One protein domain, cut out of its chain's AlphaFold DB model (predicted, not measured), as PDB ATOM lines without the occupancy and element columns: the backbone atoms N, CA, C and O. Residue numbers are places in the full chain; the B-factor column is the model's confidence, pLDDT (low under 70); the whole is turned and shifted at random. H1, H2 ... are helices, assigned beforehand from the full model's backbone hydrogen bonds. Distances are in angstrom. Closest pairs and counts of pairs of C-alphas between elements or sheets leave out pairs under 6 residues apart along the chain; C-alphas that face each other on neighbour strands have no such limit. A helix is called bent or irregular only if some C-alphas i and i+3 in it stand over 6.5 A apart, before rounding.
ATOM      1  N   ASP A  68     146.199 184.176 157.158       79.38
ATOM      2  CA  ASP A  68     147.066 183.541 158.146       79.38
ATOM      3  C   ASP A  68     148.243 184.466 158.491       79.38
ATOM      4  O   ASP A  68     149.033 184.860 157.630       79.38
ATOM      5  N   LYS A  69     148.359 184.816 159.772       74.88
ATOM      6  CA  LYS A  69     149.409 185.708 160.256       74.88
ATOM      7  C   LYS A  69     150.801 185.109 160.086       74.88
ATOM      8  O   LYS A  69     151.726 185.852 159.794       74.88
ATOM      9  N   VAL A  70     150.945 183.790 160.202       74.50
ATOM     10  CA  VAL A  70     152.232 183.093 160.066       74.50
ATOM     11  C   VAL A  70     152.776 183.241 158.642       74.50
ATOM     12  O   VAL A  70     153.973 183.458 158.436       74.50
ATOM     13  N   TRP A  71     151.880 183.184 157.654       71.12
ATOM     14  CA  TRP A  71     152.215 183.352 156.242       71.12
ATOM     15  C   TRP A  71     152.439 184.803 155.832       71.12
ATOM     16  O   TRP A  71     153.357 185.084 155.061       71.12
ATOM     17  N   TYR A  72     151.584 185.709 156.306       67.88
ATOM     18  CA  TYR A  72     151.469 187.052 155.741       67.88
ATOM     19  C   TYR A  72     152.072 188.163 156.609       67.88
ATOM     20  O   TYR A  72     152.515 189.169 156.061       67.88
ATOM     21  N   ILE A  73     152.155 187.985 157.929       63.09
ATOM     22  CA  ILE A  73     152.830 188.930 158.829       63.09
ATOM     23  C   ILE A  73     154.258 188.428 159.075       63.09
ATOM     24  O   ILE A  73     154.530 187.225 159.068       63.09
ATOM     25  N   GLY A  74     155.198 189.360 159.275       54.56
ATOM     26  CA  GLY A  74     156.449 189.059 159.975       54.56
ATOM     27  C   GLY A  74     156.178 188.413 161.341       54.56
ATOM     28  O   GLY A  74     155.034 188.300 161.772       54.56
ATOM     29  N   SER A  75     157.217 187.938 162.016       45.16
ATOM     30  CA  SER A  75     157.072 187.322 163.339       45.16
ATOM     31  C   SER A  75     156.246 188.192 164.297       45.16
ATOM     32  O   SER A  75     156.282 189.417 164.205       45.16
ATOM     33  N   GLU A  76     155.547 187.583 165.262       41.03
ATOM     34  CA  GLU A  76     154.841 188.325 166.330       41.03
ATOM     35  C   GLU A  76     155.780 189.255 167.131       41.03
ATOM     36  O   GLU A  76     155.325 190.147 167.838       41.03
ATOM     37  N   ILE A  77     157.097 189.076 166.986       41.62
ATOM     38  CA  ILE A  77     158.159 189.884 167.598       41.62
ATOM     39  C   ILE A  77     158.344 191.233 166.871       41.62
ATOM     40  O   ILE A  77     158.925 192.161 167.431       41.62
ATOM     41  N   SER A  78     157.832 191.387 165.647       36.97
ATOM     42  CA  SER A  78     157.829 192.659 164.928       36.97
ATOM     43  C   SER A  78     156.429 192.963 164.393       36.97
ATOM     44  O   SER A  78     156.066 192.557 163.290       36.97
ATOM     45  N   GLU A  79     155.662 193.761 165.140       37.91
ATOM     46  CA  GLU A  79     154.424 194.407 164.658       37.91
ATOM     47  C   GLU A  79     154.666 195.334 163.447       37.91
ATOM     48  O   GLU A  79     153.735 195.847 162.832       37.91
ATOM     49  N   THR A  80     155.932 195.543 163.086       39.22
ATOM     50  CA  THR A  80     156.386 196.277 161.910       39.22
ATOM     51  C   THR A  80     156.907 195.283 160.870       39.22
ATOM     52  O   THR A  80     157.704 194.409 161.223       39.22
ATOM     53  N   PRO A  81     156.538 195.398 159.580       47.94
ATOM     54  CA  PRO A  81     157.246 194.664 158.538       47.94
ATOM     55  C   PRO A  81     158.755 194.953 158.652       47.94
ATOM     56  O   PRO A  81     159.137 196.088 158.966       47.94
ATOM     57  N   PRO A  82     159.623 193.945 158.449       46.03
ATOM     58  CA  PRO A  82     161.055 194.104 158.658       46.03
ATOM     59  C   PRO A  82     161.576 195.334 157.899       46.03
ATOM     60  O   PRO A  82     161.409 195.432 156.684       46.03
ATOM     61  N   ASN A  83     162.223 196.252 158.628       50.97
ATOM     62  CA  ASN A  83     162.839 197.492 158.131       50.97
ATOM     63  C   ASN A  83     161.891 198.660 157.767       50.97
ATOM     64  O   ASN A  83     162.123 199.304 156.745       50.97
ATOM     65  N   ASN A  84     160.862 198.980 158.567       52.03
ATOM     66  CA  ASN A  84     159.981 200.146 158.327       52.03
ATOM     67  C   ASN A  84     159.291 200.145 156.943       52.03
ATOM     68  O   ASN A  84     158.972 201.203 156.400       52.03
ATOM     69  N   GLN A  85     159.071 198.976 156.340       59.19
ATOM     70  CA  GLN A  85     158.393 198.910 155.043       59.19
ATOM     71  C   GLN A  85     156.913 199.296 155.190       59.19
ATOM     72  O   GLN A  85     156.297 199.078 156.230       59.19
ATOM     73  N   ALA A  86     156.321 199.890 154.155       64.06
ATOM     74  CA  ALA A  86     154.882 200.131 154.154       64.06
ATOM     75  C   ALA A  86     154.128 198.793 154.073       64.06
ATOM     76  O   ALA A  86     154.539 197.881 153.349       64.06
ATOM     77  N   ASP A  87     153.011 198.681 154.795       72.81
ATOM     78  CA  ASP A  87     152.086 197.565 154.594       72.81
ATOM     79  C   ASP A  87     151.541 197.595 153.152       72.81
ATOM     80  O   ASP A  87     151.422 198.660 152.539       72.81
ATOM     81  N   ASN A  88     151.228 196.432 152.582       79.94
ATOM     82  CA  ASN A  88     150.819 196.314 151.180       79.94
ATOM     83  C   ASN A  88     149.551 195.471 151.018       79.94
ATOM     84  O   ASN A  88     149.197 194.654 151.866       79.94
ATOM     85  N   LEU A  89     148.869 195.645 149.883       83.94
ATOM     86  CA  LEU A  89     147.598 194.973 149.595       83.94
ATOM     87  C   LEU A  89     147.693 193.432 149.625       83.94
ATOM     88  O   LEU A  89     146.710 192.751 149.929       83.94
ATOM     89  N   ILE A  90     148.859 192.873 149.287       81.88
ATOM     90  CA  ILE A  90     149.062 191.429 149.133       81.88
ATOM     91  C   ILE A  90     149.339 190.754 150.477       81.88
ATOM     92  O   ILE A  90     148.944 189.604 150.640       81.88
ATOM     93  N   THR A  91     149.976 191.419 151.438       79.06
ATOM     94  CA  THR A  91     150.368 190.790 152.713       79.06
ATOM     95  C   THR A  91     149.640 191.337 153.933       79.06
ATOM     96  O   THR A  91     149.693 190.714 154.987       79.06
ATOM     97  N   THR A  92     148.920 192.452 153.819       82.06
ATOM     98  CA  THR A  92     148.177 193.011 154.954       82.06
ATOM     99  C   THR A  92     147.148 192.024 155.517       82.06
ATOM    100  O   THR A  92     146.396 191.375 154.779       82.06
ATOM    101  N   THR A  93     147.070 191.933 156.845       82.62
ATOM    102  CA  THR A  93     146.002 191.208 157.551       82.62
ATOM    103  C   THR A  93     144.893 192.129 158.057       82.62
ATOM    104  O   THR A  93     143.886 191.639 158.569       82.62
ATOM    105  N   ASP A  94     145.052 193.452 157.935       84.50
ATOM    106  CA  ASP A  94     144.023 194.417 158.318       84.50
ATOM    107  C   ASP A  94     142.988 194.566 157.197       84.50
ATOM    108  O   ASP A  94     143.258 195.064 156.103       84.50
ATOM    109  N   PHE A  95     141.749 194.168 157.493       84.38
ATOM    110  CA  PHE A  95     140.630 194.284 156.567       84.38
ATOM    111  C   PHE A  95     140.318 195.725 156.151       84.38
ATOM    112  O   PHE A  95     139.912 195.933 155.006       84.38
ATOM    113  N   LYS A  96     140.471 196.709 157.048       88.00
ATOM    114  CA  LYS A  96     140.186 198.119 156.742       88.00
ATOM    115  C   LYS A  96     141.257 198.687 155.821       88.00
ATOM    116  O   LYS A  96     140.914 199.271 154.792       88.00
ATOM    117  N   PHE A  97     142.530 198.466 156.150       87.25
ATOM    118  CA  PHE A  97     143.649 198.839 155.286       87.25
ATOM    119  C   PHE A  97     143.531 198.183 153.905       87.25
ATOM    120  O   PHE A  97     143.561 198.879 152.890       87.25
ATOM    121  N   HIS A  98     143.284 196.868 153.862       88.06
ATOM    122  CA  HIS A  98     143.074 196.132 152.619       88.06
ATOM    123  C   HIS A  98     141.934 196.716 151.782       88.06
ATOM    124  O   HIS A  98     142.098 196.928 150.585       88.06
ATOM    125  N   ALA A  99     140.763 196.963 152.384       88.88
ATOM    126  CA  ALA A  99     139.609 197.511 151.674       88.88
ATOM    127  C   ALA A  99     139.904 198.902 151.095       88.88
ATOM    128  O   ALA A  99     139.573 199.157 149.941       88.88
ATOM    129  N   ARG A 100     140.585 199.761 151.863       90.88
ATOM    130  CA  ARG A 100     141.005 201.093 151.416       90.88
ATOM    131  C   ARG A 100     141.941 201.012 150.211       90.88
ATOM    132  O   ARG A 100     141.644 201.602 149.180       90.88
ATOM    133  N   VAL A 101     143.042 200.264 150.319       89.25
ATOM    134  CA  VAL A 101     144.034 200.154 149.233       89.25
ATOM    135  C   VAL A 101     143.443 199.448 148.008       89.25
ATOM    136  O   VAL A 101     143.693 199.860 146.878       89.25
ATOM    137  N   ARG A 102     142.599 198.424 148.208       90.50
ATOM    138  CA  ARG A 102     141.884 197.757 147.111       90.50
ATOM    139  C   ARG A 102     140.941 198.710 146.383       90.50
ATOM    140  O   ARG A 102     140.854 198.606 145.165       90.50
ATOM    141  N   GLY A 103     140.249 199.587 147.111       90.94
ATOM    142  CA  GLY A 103     139.356 200.593 146.537       90.94
ATOM    143  C   GLY A 103     140.101 201.569 145.630       90.94
ATOM    144  O   GLY A 103     139.681 201.763 144.496       90.94
ATOM    145  N   LEU A 104     141.254 202.078 146.077       89.44
ATOM    146  CA  LEU A 104     142.112 202.952 145.261       89.44
ATOM    147  C   LEU A 104     142.564 202.255 143.969       89.44
ATOM    148  O   LEU A 104     142.476 202.812 142.887       89.44
ATOM    149  N   LEU A 105     142.981 200.990 144.061       89.25
ATOM    150  CA  LEU A 105     143.434 200.240 142.886       89.25
ATOM    151  C   LEU A 105     142.297 199.749 141.982       89.25
ATOM    152  O   LEU A 105     142.557 199.375 140.844       89.25
ATOM    153  N   SER A 106     141.052 199.661 142.461       89.88
ATOM    154  CA  SER A 106     139.969 199.044 141.680       89.88
ATOM    155  C   SER A 106     139.581 199.831 140.432       89.88
ATOM    156  O   SER A 106     139.183 199.208 139.448       89.88
ATOM    157  N   ASN A 107     139.759 201.155 140.443       89.38
ATOM    158  CA  ASN A 107     139.436 202.024 139.313       89.38
ATOM    159  C   ASN A 107     140.239 201.640 138.062       89.38
ATOM    160  O   ASN A 107     139.662 201.511 136.982       89.38
ATOM    161  N   SER A 108     141.519 201.292 138.233       89.12
ATOM    162  CA  SER A 108     142.419 200.869 137.155       89.12
ATOM    163  C   SER A 108     142.027 199.548 136.474       89.12
ATOM    164  O   SER A 108     142.598 199.216 135.438       89.12
ATOM    165  N   PHE A 109     141.069 198.799 137.037       90.00
ATOM    166  CA  PHE A 109     140.567 197.522 136.511       90.00
ATOM    167  C   PHE A 109     139.103 197.591 136.037       90.00
ATOM    168  O   PHE A 109     138.461 196.555 135.860       90.00
ATOM    169  N   THR A 110     138.548 198.792 135.862       93.06
ATOM    170  CA  THR A 110     137.220 199.000 135.258       93.06
ATOM    171  C   THR A 110     137.251 198.773 133.741       93.06
ATOM    172  O   THR A 110     138.304 198.914 133.124       93.06
ATOM    173  N   ASP A 111     136.104 198.459 133.117       93.75
ATOM    174  CA  ASP A 111     136.017 198.290 131.648       93.75
ATOM    175  C   ASP A 111     136.519 199.538 130.905       93.75
ATOM    176  O   ASP A 111     137.263 199.439 129.933       93.75
ATOM    177  N   GLU A 112     136.180 200.723 131.414       92.56
ATOM    178  CA  GLU A 112     136.644 202.001 130.877       92.56
ATOM    179  C   GLU A 112     138.170 202.143 130.963       92.56
ATOM    180  O   GLU A 112     138.820 202.414 129.954       92.56
ATOM    181  N   SER A 113     138.765 201.884 132.132       91.56
ATOM    182  CA  SER A 113     140.225 201.935 132.294       91.56
ATOM    183  C   SER A 113     140.943 200.920 131.406       91.56
ATOM    184  O   SER A 113     141.961 201.252 130.798       91.56
ATOM    185  N   LEU A 114     140.400 199.707 131.277       92.25
ATOM    186  CA  LEU A 114     140.960 198.663 130.418       92.25
ATOM    187  C   LEU A 114     140.922 199.059 128.938       92.25
ATOM    188  O   LEU A 114     141.893 198.814 128.222       92.25
ATOM    189  N   ARG A 115     139.854 199.720 128.473       93.62
ATOM    190  CA  ARG A 115     139.791 200.270 127.106       93.62
ATOM    191  C   ARG A 115     140.855 201.333 126.876       93.62
ATOM    192  O   ARG A 115     141.497 201.325 125.831       93.62
ATOM    193  N   THR A 116     141.080 202.210 127.849       92.44
ATOM    194  CA  THR A 116     142.103 203.260 127.745       92.44
ATOM    195  C   THR A 116     143.525 202.683 127.803       92.44
ATOM    196  O   THR A 116     144.423 203.185 127.132       92.44
ATOM    197  N   GLN A 117     143.736 201.589 128.543       94.00
ATOM    198  CA  GLN A 117     145.004 200.847 128.604       94.00
ATOM    199  C   GLN A 117     145.258 199.963 127.371       94.00
ATOM    200  O   GLN A 117     146.405 199.606 127.096       94.00
ATOM    201  N   HIS A 118     144.217 199.599 126.614       94.06
ATOM    202  CA  HIS A 118     144.312 198.646 125.506       94.06
ATOM    203  C   HIS A 118     145.394 198.991 124.462       94.06
ATOM    204  O   HIS A 118     146.172 198.092 124.142       94.06
ATOM    205  N   PRO A 119     145.540 200.244 123.975       94.62
ATOM    206  CA  PRO A 119     146.588 200.582 123.008       94.62
ATOM    207  C   PRO A 119     148.007 200.315 123.528       94.62
ATOM    208  O   PRO A 119     148.877 199.887 122.771       94.62
ATOM    209  N   LEU A 120     148.238 200.519 124.829       94.00
ATOM    210  CA  LEU A 120     149.525 200.244 125.467       94.00
ATOM    211  C   LEU A 120     149.806 198.739 125.460       94.00
ATOM    212  O   LEU A 120     150.867 198.309 125.008       94.00
ATOM    213  N   ILE A 121     148.836 197.925 125.884       95.31
ATOM    214  CA  ILE A 121     148.958 196.458 125.888       95.31
ATOM    215  C   ILE A 121     149.162 195.926 124.463       95.31
ATOM    216  O   ILE A 121     150.017 195.065 124.246       95.31
ATOM    217  N   GLN A 122     148.422 196.466 123.490       97.00
ATOM    218  CA  GLN A 122     148.546 196.099 122.081       97.00
ATOM    219  C   GLN A 122     149.960 196.374 121.557       97.00
ATOM    220  O   GLN A 122     150.541 195.505 120.919       97.00
ATOM    221  N   SER A 123     150.563 197.518 121.900       96.44
ATOM    222  CA  SER A 123     151.926 197.831 121.450       96.44
ATOM    223  C   SER A 123     152.982 196.848 121.978       96.44
ATOM    224  O   SER A 123     153.892 196.461 121.243       96.44
ATOM    225  N   HIS A 124     152.833 196.359 123.217       97.56
ATOM    226  CA  HIS A 124     153.677 195.281 123.753       97.56
ATOM    227  C   HIS A 124     153.432 193.946 123.037       97.56
ATOM    228  O   HIS A 124     154.369 193.171 122.845       97.56
ATOM    229  N   ALA A 125     152.195 193.669 122.615       97.81
ATOM    230  CA  ALA A 125     151.858 192.443 121.890       97.81
ATOM    231  C   ALA A 125     152.448 192.461 120.474       97.81
ATOM    232  O   ALA A 125     153.038 191.474 120.030       97.81
ATOM    233  N   ASP A 126     152.373 193.608 119.802       98.06
ATOM    234  CA  ASP A 126     152.990 193.825 118.497       98.06
ATOM    235  C   ASP A 126     154.519 193.681 118.589       98.06
ATOM    236  O   ASP A 126     155.134 193.016 117.752       98.06
ATOM    237  N   MET A 127     155.138 194.221 119.649       97.56
ATOM    238  CA  MET A 127     156.570 194.058 119.926       97.56
ATOM    239  C   MET A 127     156.950 192.589 120.141       97.56
ATOM    240  O   MET A 127     157.938 192.124 119.573       97.56
ATOM    241  N   LEU A 128     156.163 191.844 120.922       97.81
ATOM    242  CA  LEU A 128     156.367 190.413 121.149       97.81
ATOM    243  C   LEU A 128     156.373 189.636 119.825       97.81
ATOM    244  O   LEU A 128     157.302 188.871 119.565       97.81
ATOM    245  N   ILE A 129     155.365 189.852 118.976       97.06
ATOM    246  CA  ILE A 129     155.257 189.182 117.673       97.06
ATOM    247  C   ILE A 129     156.433 189.573 116.775       97.06
ATOM    248  O   ILE A 129     157.072 188.700 116.182       97.06
ATOM    249  N   SER A 130     156.743 190.869 116.704       97.06
ATOM    250  CA  SER A 130     157.849 191.402 115.908       97.06
ATOM    251  C   SER A 130     159.183 190.767 116.304       97.06
ATOM    252  O   SER A 130     159.914 190.267 115.452       97.06
ATOM    253  N   LYS A 131     159.466 190.683 117.606       95.75
ATOM    254  CA  LYS A 131     160.717 190.126 118.126       95.75
ATOM    255  C   LYS A 131     160.826 188.614 117.957       95.75
ATOM    256  O   LYS A 131     161.902 188.114 117.627       95.75
ATOM    257  N   ILE A 132     159.723 187.882 118.113       94.44
ATOM    258  CA  ILE A 132     159.677 186.447 117.800       94.44
ATOM    259  C   ILE A 132     159.963 186.216 116.313       94.44
ATOM    260  O   ILE A 132     160.740 185.321 115.974       94.44
ATOM    261  N   LYS A 133     159.377 187.034 115.432       93.75
ATOM    262  CA  LYS A 133     159.606 186.962 113.986       93.75
ATOM    263  C   LYS A 133     161.059 187.283 113.629       93.75
ATOM    264  O   LYS A 133     161.690 186.490 112.940       93.75
ATOM    265  N   GLU A 134     161.612 188.365 114.177       93.12
ATOM    266  CA  GLU A 134     163.023 188.743 114.016       93.12
ATOM    267  C   GLU A 134     163.956 187.592 114.426       93.12
ATOM    268  O   GLU A 134     164.908 187.266 113.720       93.12
ATOM    269  N   TYR A 135     163.661 186.925 115.546       91.00
ATOM    270  CA  TYR A 135     164.441 185.782 116.013       91.00
ATOM    271  C   TYR A 135     164.304 184.561 115.092       91.00
ATOM    272  O   TYR A 135     165.289 183.863 114.833       91.00
ATOM    273  N   ALA A 136     163.100 184.310 114.575       90.88
ATOM    274  CA  ALA A 136     162.824 183.221 113.644       90.88
ATOM    275  C   ALA A 136     163.526 183.396 112.288       90.88
ATOM    276  O   ALA A 136     163.983 182.411 111.714       90.88
ATOM    277  N   GLU A 137     163.647 184.635 111.811       92.50
ATOM    278  CA  GLU A 137     164.191 184.984 110.493       92.50
ATOM    279  C   GLU A 137     165.724 185.128 110.466       92.50
ATOM    280  O   GLU A 137     166.301 185.392 109.409       92.50
ATOM    281  N   LYS A 138     166.416 184.933 111.597       91.81
ATOM    282  CA  LYS A 138     167.885 184.995 111.630       91.81
ATOM    283  C   LYS A 138     168.513 183.959 110.682       91.81
ATOM    284  O   LYS A 138     168.077 182.807 110.692       91.81
ATOM    285  N   PRO A 139     169.603 184.295 109.957       90.56
ATOM    286  CA  PRO A 139     170.244 183.382 108.999       90.56
ATOM    287  C   PRO A 139     170.649 182.024 109.590       90.56
ATOM    288  O   PRO A 139     170.566 180.991 108.930       90.56
ATOM    289  N   GLU A 140     171.058 182.017 110.860       89.75
ATOM    290  CA  GLU A 140     171.412 180.814 111.625       89.75
ATOM    291  C   GLU A 140     170.233 179.847 111.837       89.75
ATOM    292  O   GLU A 140     170.436 178.640 111.990       89.75
ATOM    293  N   ASN A 141     169.001 180.356 111.779       90.50
ATOM    294  CA  ASN A 141     167.768 179.599 111.972       90.50
ATOM    295  C   ASN A 141     167.118 179.162 110.647       90.50
ATOM    296  O   ASN A 141     166.202 178.341 110.669       90.50
ATOM    297  N   SER A 142     167.620 179.613 109.490       83.00
ATOM    298  CA  SER A 142     167.009 179.361 108.174       83.00
ATOM    299  C   SER A 142     166.947 177.886 107.766       83.00
ATOM    300  O   SER A 142     166.117 177.510 106.946       83.00
ATOM    301  N   VAL A 143     167.819 177.034 108.319       81.25
ATOM    302  CA  VAL A 143     167.904 175.610 107.938       81.25
ATOM    303  C   VAL A 143     167.081 174.705 108.858       81.25
ATOM    304  O   VAL A 143     166.465 173.751 108.392       81.25
ATOM    305  N   LYS A 144     167.082 174.965 110.171       85.44
ATOM    306  CA  LYS A 144     166.461 174.085 111.185       85.44
ATOM    307  C   LYS A 144     165.253 174.706 111.893       85.44
ATOM    308  O   LYS A 144     164.628 174.028 112.707       85.44
ATOM    309  N   GLY A 145     164.932 175.963 111.589       86.44
ATOM    310  CA  GLY A 145     163.974 176.772 112.334       86.44
ATOM    311  C   GLY A 145     164.543 177.269 113.666       86.44
ATOM    312  O   GLY A 145     165.494 176.706 114.216       86.44
ATOM    313  N   ALA A 146     163.945 178.330 114.205       89.88
ATOM    314  CA  ALA A 146     164.320 178.859 115.510       89.88
ATOM    315  C   ALA A 146     163.710 178.041 116.653       89.88
ATOM    316  O   ALA A 146     162.548 177.633 116.609       89.88
ATOM    317  N   ARG A 147     164.487 177.850 117.723       91.88
ATOM    318  CA  ARG A 147     163.992 177.315 118.996       91.88
ATOM    319  C   ARG A 147     163.737 178.468 119.950       91.88
ATOM    320  O   ARG A 147     164.661 179.190 120.303       91.88
ATOM    321  N   ILE A 148     162.487 178.618 120.370       90.81
ATOM    322  CA  ILE A 148     162.042 179.749 121.181       90.81
ATOM    323  C   ILE A 148     161.440 179.218 122.479       90.81
ATOM    324  O   ILE A 148     160.513 178.408 122.454       90.81
ATOM    325  N   ASN A 149     161.955 179.680 123.621       93.56
ATOM    326  CA  ASN A 149     161.332 179.412 124.913       93.56
ATOM    327  C   ASN A 149     160.145 180.360 125.116       93.56
ATOM    328  O   ASN A 149     160.314 181.484 125.585       93.56
ATOM    329  N   ILE A 150     158.939 179.911 124.768       94.50
ATOM    330  CA  ILE A 150     157.741 180.754 124.854       94.50
ATOM    331  C   ILE A 150     157.441 181.220 126.286       94.50
ATOM    332  O   ILE A 150     156.903 182.307 126.469       94.50
ATOM    333  N   THR A 151     157.835 180.451 127.306       94.31
ATOM    334  CA  THR A 151     157.668 180.852 128.708       94.31
ATOM    335  C   THR A 151     158.454 182.122 129.018       94.31
ATOM    336  O   THR A 151     157.919 183.019 129.663       94.31
ATOM    337  N   ASP A 152     159.687 182.236 128.519       93.38
ATOM    338  CA  ASP A 152     160.495 183.440 128.726       93.38
ATOM    339  C   ASP A 152     159.896 184.643 127.998       93.38
ATOM    340  O   ASP A 152     159.740 185.700 128.598       93.38
ATOM    341  N   TRP A 153     159.463 184.472 126.750       95.44
ATOM    342  CA  TRP A 153     158.855 185.552 125.968       95.44
ATOM    343  C   TRP A 153     157.530 186.059 126.552       95.44
ATOM    344  O   TRP A 153     157.302 187.268 126.599       95.44
ATOM    345  N   LEU A 154     156.681 185.164 127.065       95.44
ATOM    346  CA  LEU A 154     155.464 185.552 127.787       95.44
ATOM    347  C   LEU A 154     155.788 186.245 129.118       95.44
ATOM    348  O   LEU A 154     155.101 187.191 129.508       95.44
ATOM    349  N   ASN A 155     156.856 185.831 129.801       94.44
ATOM    350  CA  ASN A 155     157.326 186.539 130.986       94.44
ATOM    351  C   ASN A 155     157.885 187.928 130.632       94.44
ATOM    352  O   ASN A 155     157.605 188.881 131.344       94.44
ATOM    353  N   PHE A 156     158.617 188.090 129.526       95.56
ATOM    354  CA  PHE A 156     159.082 189.407 129.071       95.56
ATOM    355  C   PHE A 156     157.908 190.339 128.782       95.56
ATOM    356  O   PHE A 156     157.887 191.467 129.267       95.56
ATOM    357  N   PHE A 157     156.905 189.828 128.067       96.88
ATOM    358  CA  PHE A 157     155.676 190.544 127.746       96.88
ATOM    359  C   PHE A 157     154.924 191.011 128.997       96.88
ATOM    360  O   PHE A 157     154.619 192.192 129.142       96.88
ATOM    361  N   THR A 158     154.664 190.098 129.934       95.06
ATOM    362  CA  THR A 158     153.937 190.428 131.170       95.06
ATOM    363  C   THR A 158     154.709 191.402 132.058       95.06
ATOM    364  O   THR A 158     154.103 192.297 132.648       95.06
ATOM    365  N   MET A 159     156.034 191.272 132.129       93.94
ATOM    366  CA  MET A 159     156.876 192.163 132.928       93.94
ATOM    367  C   MET A 159     156.937 193.566 132.331       93.94
ATOM    368  O   MET A 159     156.816 194.535 133.074       93.94
ATOM    369  N   ASP A 160     157.073 193.704 131.013       95.50
ATOM    370  CA  ASP A 160     157.074 195.025 130.380       95.50
ATOM    371  C   ASP A 160     155.711 195.713 130.489       95.50
ATOM    372  O   ASP A 160     155.676 196.889 130.845       95.50
ATOM    373  N   ILE A 161     154.602 194.981 130.319       95.81
ATOM    374  CA  ILE A 161     153.256 195.523 130.561       95.81
ATOM    375  C   ILE A 161     153.110 196.007 132.001       95.81
ATOM    376  O   ILE A 161     152.656 197.128 132.220       95.81
ATOM    377  N   ILE A 162     153.483 195.190 132.995       92.62
ATOM    378  CA  ILE A 162     153.302 195.592 134.393       92.62
ATOM    379  C   ILE A 162     154.246 196.733 134.774       92.62
ATOM    380  O   ILE A 162     153.862 197.592 135.557       92.62
ATOM    381  N   GLY A 163     155.456 196.782 134.208       92.06
ATOM    382  CA  GLY A 163     156.371 197.905 134.388       92.06
ATOM    383  C   GLY A 163     155.787 199.201 133.833       92.06
ATOM    384  O   GLY A 163     155.806 200.234 134.501       92.06
ATOM    385  N   ASP A 164     155.197 199.133 132.644       92.19
ATOM    386  CA  ASP A 164     154.588 200.283 131.988       92.19
ATOM    387  C   ASP A 164     153.326 200.765 132.728       92.19
ATOM    388  O   ASP A 164     153.201 201.948 133.035       92.19
ATOM    389  N   LEU A 165     152.445 199.845 133.139       92.38
ATOM    390  CA  LEU A 165     151.218 200.167 133.877       92.38
ATOM    391  C   LEU A 165     151.452 200.565 135.345       92.38
ATOM    392  O   LEU A 165     150.681 201.355 135.883       92.38
ATOM    393  N   ALA A 166     152.475 200.034 136.020       89.62
ATOM    394  CA  ALA A 166     152.722 200.324 137.438       89.62
ATOM    395  C   ALA A 166     153.760 201.434 137.663       89.62
ATOM    396  O   ALA A 166     153.639 202.204 138.614       89.62
ATOM    397  N   PHE A 167     154.788 201.525 136.814       89.12
ATOM    398  CA  PHE A 167     155.914 202.457 136.976       89.12
ATOM    399  C   PHE A 167     156.033 203.488 135.847       89.12
ATOM    400  O   PHE A 167     156.992 204.272 135.831       89.12
ATOM    401  N   GLY A 168     155.096 203.483 134.894       89.69
ATOM    402  CA  GLY A 168     155.073 204.392 133.748       89.69
ATOM    403  C   GLY A 168     156.190 204.152 132.730       89.69
ATOM    404  O   GLY A 168     156.424 205.014 131.884       89.69
ATOM    405  N   ALA A 169     156.935 203.043 132.833       90.88
ATOM    406  CA  ALA A 169     157.890 202.639 131.803       90.88
ATOM    407  C   ALA A 169     158.134 201.121 131.810       90.88
ATOM    408  O   ALA A 169     158.280 200.543 132.892       90.88
ATOM    409  N   PRO A 170     158.286 200.494 130.632       92.88
ATOM    410  CA  PRO A 170     158.649 199.086 130.540       92.88
ATOM    411  C   PRO A 170     160.075 198.834 131.053       92.88
ATOM    412  O   PRO A 170     160.908 199.743 131.117       92.88
ATOM    413  N   PHE A 171     160.381 197.579 131.383       92.44
ATOM    414  CA  PHE A 171     161.734 197.167 131.771       92.44
ATOM    415  C   PHE A 171     162.653 196.931 130.563       92.44
ATOM    416  O   PHE A 171     163.875 196.854 130.726       92.44
ATOM    417  N   GLY A 172     162.073 196.807 129.367       94.25
ATOM    418  CA  GLY A 172     162.772 196.524 128.115       94.25
ATOM    419  C   GLY A 172     163.125 195.046 127.954       94.25
ATOM    420  O   GLY A 172     164.115 194.723 127.299       94.25
ATOM    421  N   CYS A 173     162.359 194.145 128.577       95.31
ATOM    422  CA  CYS A 173     162.598 192.706 128.478       95.31
ATOM    423  C   CYS A 173     162.324 192.185 127.061       95.31
ATOM    424  O   CYS A 173     163.103 191.389 126.539       95.31
ATOM    425  N   LEU A 174     161.245 192.652 126.423       95.56
ATOM    426  CA  LEU A 174     160.878 192.283 125.054       95.56
ATOM    427  C   LEU A 174     161.901 192.780 124.037       95.56
ATOM    428  O   LEU A 174     162.312 192.028 123.158       95.56
ATOM    429  N   GLU A 175     162.322 194.038 124.172       94.38
ATOM    430  CA  GLU A 175     163.262 194.667 123.243       94.38
ATOM    431  C   GLU A 175     164.590 193.903 123.190       94.38
ATOM    432  O   GLU A 175     165.116 193.640 122.107       94.38
ATOM    433  N   LYS A 176     165.099 193.519 124.366       93.62
ATOM    434  CA  LYS A 176     166.389 192.838 124.520       93.62
ATOM    435  C   LYS A 176     166.293 191.314 124.411       93.62
ATOM    436  O   LYS A 176     167.316 190.660 124.222       93.62
ATOM    437  N   GLY A 177     165.095 190.739 124.543       93.12
ATOM    438  CA  GLY A 177     164.899 189.289 124.606       93.12
ATOM    439  C   GLY A 177     165.523 188.650 125.853       93.12
ATOM    440  O   GLY A 177     165.937 187.492 125.814       93.12
ATOM    441  N   GLU A 178     165.623 189.398 126.955       93.44
ATOM    442  CA  GLU A 178     166.204 188.931 128.213       93.44
ATOM    443  C   GLU A 178     165.498 189.528 129.433       93.44
ATOM    444  O   GLU A 178     164.970 190.638 129.405       93.44
ATOM    445  N   TYR A 179     165.535 188.811 130.559       89.75
ATOM    446  CA  TYR A 179     165.022 189.346 131.816       89.75
ATOM    447  C   TYR A 179     165.863 190.526 132.292       89.75
ATOM    448  O   TYR A 179     167.054 190.361 132.585       89.75
ATOM    449  N   HIS A 180     165.201 191.659 132.525       89.62
ATOM    450  CA  HIS A 180     165.770 192.764 133.282       89.62
ATOM    451  C   HIS A 180     166.281 192.281 134.651       89.62
ATOM    452  O   HIS A 180     165.644 191.461 135.320       89.62
ATOM    453  N   HIS A 181     167.430 192.801 135.096       85.81
ATOM    454  CA  HIS A 181     168.108 192.332 136.312       85.81
ATOM    455  C   HIS A 181     167.182 192.309 137.541       85.81
ATOM    456  O   HIS A 181     167.136 191.318 138.264       85.81
ATOM    457  N   TRP A 182     166.379 193.360 137.728       83.38
ATOM    458  CA  TRP A 182     165.408 193.435 138.824       83.38
ATOM    459  C   TRP A 182     164.274 192.399 138.721       83.38
ATOM    460  O   TRP A 182     163.849 191.853 139.731       83.38
ATOM    461  N   VAL A 183     163.822 192.040 137.518       82.00
ATOM    462  CA  VAL A 183     162.787 191.003 137.353       82.00
ATOM    463  C   VAL A 183     163.303 189.647 137.839       82.00
ATOM    464  O   VAL A 183     162.581 188.892 138.484       82.00
ATOM    465  N   ARG A 184     164.589 189.348 137.614       81.69
ATOM    466  CA  ARG A 184     165.203 188.115 138.133       81.69
ATOM    467  C   ARG A 184     165.205 188.073 139.663       81.69
ATOM    468  O   ARG A 184     165.081 186.989 140.235       81.69
ATOM    469  N   THR A 185     165.323 189.223 140.334       80.69
ATOM    470  CA  THR A 185     165.315 189.271 141.805       80.69
ATOM    471  C   THR A 185     163.938 188.971 142.388       80.69
ATOM    472  O   THR A 185     163.881 188.429 143.489       80.69
ATOM    473  N   LEU A 186     162.845 189.200 141.647       79.75
ATOM    474  CA  LEU A 186     161.483 188.858 142.077       79.75
ATOM    475  C   LEU A 186     161.333 187.361 142.391       79.75
ATOM    476  O   LEU A 186     160.797 186.996 143.435       79.75
ATOM    477  N   PHE A 187     161.845 186.474 141.533       78.62
ATOM    478  CA  PHE A 187     161.756 185.028 141.769       78.62
ATOM    479  C   PHE A 187     162.545 184.592 143.009       78.62
ATOM    480  O   PHE A 187     162.092 183.740 143.776       78.62
ATOM    481  N   SER A 188     163.719 185.189 143.224       75.31
ATOM    482  CA  SER A 188     164.521 184.965 144.430       75.31
ATOM    483  C   SER A 188     163.826 185.510 145.677       75.31
ATOM    484  O   SER A 188     163.845 184.857 146.716       75.31
ATOM    485  N   TYR A 189     163.164 186.662 145.560       74.69
ATOM    486  CA  TYR A 189     162.382 187.268 146.630       74.69
ATOM    487  C   TYR A 189     161.203 186.378 147.051       74.69
ATOM    488  O   TYR A 189     161.055 186.083 148.235       74.69
ATOM    489  N   LEU A 190     160.426 185.858 146.092       77.62
ATOM    490  CA  LEU A 190     159.317 184.931 146.358       77.62
ATOM    491  C   LEU A 190     159.789 183.656 147.077       77.62
ATOM    492  O   LEU A 190     159.194 183.255 148.076       77.62
ATOM    493  N   LYS A 191     160.898 183.053 146.624       78.06
ATOM    494  CA  LYS A 191     161.527 181.911 147.317       78.06
ATOM    495  C   LYS A 191     161.967 182.283 148.732       78.06
ATOM    496  O   LYS A 191     161.775 181.509 149.667       78.06
ATOM    497  N   GLY A 192     162.531 183.479 148.883       76.19
ATOM    498  CA  GLY A 192     162.926 184.040 150.167       76.19
ATOM    499  C   GLY A 192     161.773 184.128 151.155       76.19
ATOM    500  O   GLY A 192     161.938 183.728 152.304       76.19
ATOM    501  N   MET A 193     160.590 184.554 150.702       75.94
ATOM    502  CA  MET A 193     159.390 184.588 151.542       75.94
ATOM    503  C   MET A 193     158.992 183.195 152.039       75.94
ATOM    504  O   MET A 193     158.720 183.035 153.226       75.94
ATOM    505  N   SER A 194     159.017 182.169 151.180       79.12
ATOM    506  CA  SER A 194     158.713 180.791 151.600       79.12
ATOM    507  C   SER A 194     159.720 180.255 152.625       79.12
ATOM    508  O   SER A 194     159.324 179.614 153.598       79.12
ATOM    509  N   ILE A 195     161.014 180.554 152.446       79.31
ATOM    510  CA  ILE A 195     162.073 180.175 153.396       79.31
ATOM    511  C   ILE A 195     161.899 180.914 154.727       79.31
ATOM    512  O   ILE A 195     162.030 180.304 155.783       79.31
ATOM    513  N   ALA A 196     161.574 182.206 154.689       76.38
ATOM    514  CA  ALA A 196     161.377 183.024 155.882       76.38
ATOM    515  C   ALA A 196     160.089 182.682 156.652       76.38
ATOM    516  O   ALA A 196     160.022 182.946 157.852       76.38
ATOM    517  N   ALA A 197     159.086 182.092 155.994       78.06
ATOM    518  CA  ALA A 197     157.844 181.650 156.630       78.06
ATOM    519  C   ALA A 197     158.011 180.338 157.418       78.06
ATOM    520  O   ALA A 197     157.417 180.180 158.480       78.06
ATOM    521  N   ALA A 198     158.852 179.409 156.949       81.06
ATOM    522  CA  ALA A 198     159.063 178.110 157.597       81.06
ATOM    523  C   ALA A 198     159.436 178.177 159.105       81.06
ATOM    524  O   ALA A 198     158.804 177.465 159.889       81.06
ATOM    525  N   PRO A 199     160.384 179.032 159.550       78.19
ATOM    526  CA  PRO A 199     160.710 179.245 160.966       78.19
ATOM    527  C   PRO A 199     159.511 179.597 161.853       78.19
ATOM    528  O   PRO A 199     159.479 179.235 163.027       78.19
ATOM    529  N   ARG A 200     158.528 180.312 161.294       77.12
ATOM    530  CA  ARG A 200     157.434 180.944 162.044       77.12
ATOM    531  C   ARG A 200     156.397 179.943 162.544       77.12
ATOM    532  O   ARG A 200     155.683 180.226 163.495       77.12
ATOM    533  N   PHE A 201     156.353 178.747 161.956       79.62
ATOM    534  CA  PHE A 201     155.517 177.651 162.450       79.62
ATOM    535  C   PHE A 201     156.012 177.058 163.781       79.62
ATOM    536  O   PHE A 201     155.274 176.308 164.416       79.62
ATOM    537  N   TYR A 202     157.238 177.385 164.207       82.44
ATOM    538  CA  TYR A 202     157.821 176.971 165.486       82.44
ATOM    539  C   TYR A 202     158.408 178.191 166.220       82.44
ATOM    540  O   TYR A 202     159.632 178.325 166.294       82.44
ATOM    541  N   PRO A 203     157.561 179.076 166.785       75.38
ATOM    542  CA  PRO A 203     157.984 180.367 167.341       75.38
ATOM    543  C   PRO A 203     159.051 180.237 168.438       75.38
ATOM    544  O   PRO A 203     159.968 181.049 168.523       75.38
ATOM    545  N   THR A 204     159.015 179.159 169.226       76.75
ATOM    546  CA  THR A 204     160.022 178.876 170.264       76.75
ATOM    547  C   THR A 204     161.433 178.663 169.712       76.75
ATOM    548  O   THR A 204     162.406 178.863 170.434       76.75
ATOM    549  N   MET A 205     161.560 178.268 168.443       70.69
ATOM    550  CA  MET A 205     162.834 178.015 167.761       70.69
ATOM    551  C   MET A 205     163.093 179.011 166.626       70.69
ATOM    552  O   MET A 205     164.059 178.858 165.874       70.69
ATOM    553  N   GLU A 206     162.265 180.048 166.505       73.81
ATOM    554  CA  GLU A 206     162.315 180.987 165.393       73.81
ATOM    555  C   GLU A 206     163.687 181.666 165.277       73.81
ATOM    556  O   GLU A 206     164.259 181.703 164.191       73.81
ATOM    557  N   PHE A 207     164.267 182.123 166.391       73.19
ATOM    558  CA  PHE A 207     165.588 182.767 166.410       73.19
ATOM    559  C   PHE A 207     166.700 181.888 165.812       73.19
ATOM    560  O   PHE A 207     167.588 182.384 165.114       73.19
ATOM    561  N   LEU A 208     166.659 180.577 166.068       73.75
ATOM    562  CA  LEU A 208     167.643 179.635 165.532       73.75
ATOM    563  C   LEU A 208     167.473 179.480 164.020       73.75
ATOM    564  O   LEU A 208     168.451 179.538 163.277       73.75
ATOM    565  N   PHE A 209     166.231 179.338 163.563       72.19
ATOM    566  CA  PHE A 209     165.925 179.178 162.148       72.19
ATOM    567  C   PHE A 209     166.117 180.472 161.339       72.19
ATOM    568  O   PHE A 209     166.546 180.406 160.190       72.19
ATOM    569  N   GLN A 210     165.905 181.652 161.932       72.06
ATOM    570  CA  GLN A 210     166.211 182.939 161.297       72.06
ATOM    571  C   GLN A 210     167.709 183.090 160.990       72.06
ATOM    572  O   GLN A 210     168.068 183.615 159.938       72.06
ATOM    573  N   LYS A 211     168.600 182.567 161.846       77.06
ATOM    574  CA  LYS A 211     170.052 182.545 161.576       77.06
ATOM    575  C   LYS A 211     170.447 181.635 160.411       77.06
ATOM    576  O   LYS A 211     171.528 181.814 159.855       77.06
ATOM    577  N   LEU A 212     169.596 180.674 160.049       77.38
ATOM    578  CA  LEU A 212     169.811 179.774 158.914       77.38
ATOM    579  C   LEU A 212     169.349 180.381 157.582       77.38
ATOM    580  O   LEU A 212     169.643 179.811 156.530       77.38
ATOM    581  N   ILE A 213     168.655 181.527 157.597       75.81
ATOM    582  CA  ILE A 213     168.257 182.222 156.369       75.81
ATOM    583  C   ILE A 213     169.527 182.687 155.634       75.81
ATOM    584  O   ILE A 213     170.327 183.438 156.202       75.81
ATOM    585  N   PRO A 214     169.735 182.284 154.365       79.62
ATOM    586  CA  PRO A 214     170.920 182.682 153.617       79.62
ATOM    587  C   PRO A 214     171.013 184.205 153.466       79.62
ATOM    588  O   PRO A 214     170.041 184.862 153.093       79.62
ATOM    589  N   LYS A 215     172.209 184.776 153.670       79.75
ATOM    590  CA  LYS A 215     172.444 186.225 153.508       79.75
ATOM    591  C   LYS A 215     172.044 186.740 152.121       79.75
ATOM    592  O   LYS A 215     171.511 187.839 152.021       79.75
ATOM    593  N   SER A 216     172.222 185.919 151.086       78.50
ATOM    594  CA  SER A 216     171.816 186.227 149.710       78.50
ATOM    595  C   SER A 216     170.313 186.486 149.562       78.50
ATOM    596  O   SER A 216     169.913 187.302 148.739       78.50
ATOM    597  N   VAL A 217     169.473 185.833 150.374       73.62
ATOM    598  CA  VAL A 217     168.022 186.061 150.391       73.62
ATOM    599  C   VAL A 217     167.705 187.433 150.985       73.62
ATOM    600  O   VAL A 217     166.935 188.193 150.402       73.62
ATOM    601  N   ILE A 218     168.340 187.773 152.110       75.00
ATOM    602  CA  ILE A 218     168.155 189.062 152.796       75.00
ATOM    603  C   ILE A 218     168.641 190.218 151.910       75.00
ATOM    604  O   ILE A 218     167.970 191.239 151.773       75.00
ATOM    605  N   GLU A 219     169.809 190.063 151.292       77.25
ATOM    606  CA  GLU A 219     170.387 191.057 150.388       77.25
ATOM    607  C   GLU A 219     169.550 191.209 149.109       77.25
ATOM    608  O   GLU A 219     169.232 192.330 148.708       77.25
ATOM    609  N   GLY A 220     169.073 190.098 148.537       75.19
ATOM    610  CA  GLY A 220     168.141 190.109 147.411       75.19
ATOM    611  C   GLY A 220     166.845 190.868 147.713       75.19
ATOM    612  O   GLY A 220     166.398 191.661 146.884       75.19
ATOM    613  N   GLN A 221     166.281 190.700 148.914       74.12
ATOM    614  CA  GLN A 221     165.121 191.473 149.364       74.12
ATOM    615  C   GLN A 221     165.426 192.976 149.432       74.12
ATOM    616  O   GLN A 221     164.641 193.773 148.922       74.12
ATOM    617  N   LYS A 222     166.572 193.376 149.999       77.31
ATOM    618  CA  LYS A 222     166.969 194.794 150.064       77.31
ATOM    619  C   LYS A 222     167.108 195.416 148.675       77.31
ATOM    620  O   LYS A 222     166.576 196.498 148.440       77.31
ATOM    621  N   HIS A 223     167.771 194.727 147.745       79.44
ATOM    622  CA  HIS A 223     167.906 195.197 146.364       79.44
ATOM    623  C   HIS A 223     166.558 195.308 145.649       79.44
ATOM    624  O   HIS A 223     166.326 196.274 144.920       79.44
ATOM    625  N   HIS A 224     165.664 194.336 145.863       81.75
ATOM    626  CA  HIS A 224     164.326 194.359 145.288       81.75
ATOM    627  C   HIS A 224     163.530 195.579 145.775       81.75
ATOM    628  O   HIS A 224     163.017 196.331 144.942       81.75
ATOM    629  N   SER A 225     163.503 195.820 147.092       79.44
ATOM    630  CA  SER A 225     162.816 196.963 147.704       79.44
ATOM    631  C   SER A 225     163.392 198.310 147.253       79.44
ATOM    632  O   SER A 225     162.631 199.183 146.849       79.44
ATOM    633  N   ALA A 226     164.721 198.468 147.246       83.69
ATOM    634  CA  ALA A 226     165.369 199.730 146.874       83.69
ATOM    635  C   ALA A 226     165.095 200.136 145.415       83.69
ATOM    636  O   ALA A 226     164.893 201.310 145.104       83.69
ATOM    637  N   TYR A 227     165.070 199.170 144.495       86.12
ATOM    638  CA  TYR A 227     164.733 199.459 143.104       86.12
ATOM    639  C   TYR A 227     163.246 199.805 142.938       86.12
ATOM    640  O   TYR A 227     162.927 200.727 142.189       86.12
ATOM    641  N   ALA A 228     162.345 199.114 143.646       84.56
ATOM    642  CA  ALA A 228     160.920 199.444 143.627       84.56
ATOM    643  C   ALA A 228     160.677 200.882 144.116       84.56
ATOM    644  O   ALA A 228     160.004 201.650 143.436       84.56
ATOM    645  N   GLU A 229     161.302 201.274 145.229       86.50
ATOM    646  CA  GLU A 229     161.253 202.643 145.757       86.50
ATOM    647  C   GLU A 229     161.751 203.668 144.730       86.50
ATOM    648  O   GLU A 229     161.077 204.663 144.464       86.50
ATOM    649  N   LYS A 230     162.882 203.393 144.070       89.94
ATOM    650  CA  LYS A 230     163.409 204.250 143.000       89.94
ATOM    651  C   LYS A 230     162.406 204.439 141.857       89.94
ATOM    652  O   LYS A 230     162.244 205.557 141.370       89.94
ATOM    653  N   MET A 231     161.761 203.364 141.402       88.62
ATOM    654  CA  MET A 231     160.800 203.425 140.293       88.62
ATOM    655  C   MET A 231     159.520 204.164 140.682       88.62
ATOM    656  O   MET A 231     159.021 204.960 139.887       88.62
ATOM    657  N   ILE A 232     159.034 203.951 141.908       87.19
ATOM    658  CA  ILE A 232     157.873 204.655 142.461       87.19
ATOM    659  C   ILE A 232     158.168 206.150 142.570       87.19
ATOM    660  O   ILE A 232     157.407 206.945 142.030       87.19
ATOM    661  N   ASN A 233     159.291 206.538 143.181       89.75
ATOM    662  CA  ASN A 233     159.661 207.949 143.331       89.75
ATOM    663  C   ASN A 233     159.796 208.635 141.969       89.75
ATOM    664  O   ASN A 233     159.190 209.675 141.739       89.75
ATOM    665  N   ARG A 234     160.466 207.986 141.005       89.81
ATOM    666  CA  ARG A 234     160.530 208.487 139.624       89.81
ATOM    667  C   ARG A 234     159.135 208.700 139.027       89.81
ATOM    668  O   ARG A 234     158.910 209.695 138.342       89.81
ATOM    669  N   ARG A 235     158.208 207.760 139.241       87.56
ATOM    670  CA  ARG A 235     156.841 207.863 138.712       87.56
ATOM    671  C   ARG A 235     156.046 208.983 139.383       87.56
ATOM    672  O   ARG A 235     155.309 209.665 138.675       87.56
ATOM    673  N   LEU A 236     156.208 209.181 140.691       86.69
ATOM    674  CA  LEU A 236     155.571 210.263 141.452       86.69
ATOM    675  C   LEU A 236     156.083 211.646 141.025       86.69
ATOM    676  O   LEU A 236     155.291 212.578 140.909       86.69
ATOM    677  N   ASP A 237     157.377 211.760 140.719       88.88
ATOM    678  CA  ASP A 237     157.995 213.007 140.247       88.88
ATOM    679  C   ASP A 237     157.631 213.344 138.787       88.88
ATOM    680  O   ASP A 237     157.799 214.478 138.331       88.88
ATOM    681  N   THR A 238     157.114 212.369 138.034       84.81
ATOM    682  CA  THR A 238     156.742 212.536 136.626       84.81
ATOM    683  C   THR A 238     155.253 212.860 136.499       84.81
ATOM    684  O   THR A 238     154.399 211.998 136.709       84.81
TER     685      THR A 238
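AT A GLANCE: This is residues 68 to 238 of the 249 residues of the protein "Cytochrome P450 monooxygenase protein" of Rutstroemia sp. NJR-2017a WRK4 (UniProt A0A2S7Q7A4). A loose, open frame of helices: H2 and H3 make a wide corner along one border, H4 and the short H5 pack on the inner side of H3, and H6 runs from near them toward the opposite end. There H7 folds back on H6 and H1 packs on it, while H8 crosses H6 and slants back toward the last residues of H4, apart from H2. The printed part has 171 residues with eight named helices, H1 to H8 in chain order, and no named strand: all helix. It is loose, with a radius of gyration of the C-alphas of 20.1 A, and elongated, spanning 63 by 41 by 28 A.

IN THESE COORDINATES: H1, residues 69 to 72, begins at C-alpha 69 (149.409, 185.708, 160.256). H2, residues 95 to 109, is 20.3 A long and only just irregular, with C-alphas 104 and 107 6.6 A apart. H3, residues 111 to 136, is 35.6 A long, begins at C-alpha 111 (136.017, 198.290, 131.648), has a kink of 44 degrees near residue 118, and is irregular, with C-alphas 116 and 119 7.1 A apart. H4 is residues 150 to 167, 24.9 A, and H5 residues 173 to 176. H6, residues 181 to 201, is 32.5 A long with a kink of 26 degrees near residue 188. H7, residues 203 to 210, is irregular, with C-alphas 204 and 207 7.8 A apart. H8, residues 215 to 237, is 33.2 A long and ends at C-alpha 237 (157.995, 213.007, 140.247).

HOW THE PARTS SIT: H4 and H6 are the hubs, touching three helices each; the packing is mostly crossed. H3 and H4 form a helical hairpin at a steep tilt of 39 degrees, opposite ways; their closest C-alphas, Ile 121 and Ile 161, are 6.4 A apart. H5 touches H4, closest C-alphas Phe 156 and Cys 173, 4.9 A. H6 and H8 touch at a steep tilt of 55 degrees, opposite ways, closest C-alphas Gly 192 and Val 217, 5.5 A. H8 only just touches H4, with 3 pairs of C-alphas within 8 A, the closest Phe 167 and Arg 235, 5.8 A. H1 touches H6, closest C-alphas Trp 71 and Ala 197, 5.9 A. H6 and H7 form a helical hairpin, closest C-alphas Pro 199 and Glu 206, 5.0 A. Every O i to N i+4 pair is within hydrogen-bond range in H4 and H8, against 8 of 11 in H2, 20 of 22 in H3, 12 of 17 in H6 and 2 of 4 in H7; H1 and H5 are too short for such a pair.

THE WHOLE: The C-alphas farthest apart, Val 143 and Thr 204, are 62.9 A apart. The printed part has no cut. H1 to H2 and H3 to H4 are long links. Residues 110 to 115, of which 111 to 115 belong to H3, and residues 139 to 144 stand free. The mean pLDDT of the printed part is 83.4; residues 72 to 86 are under 70.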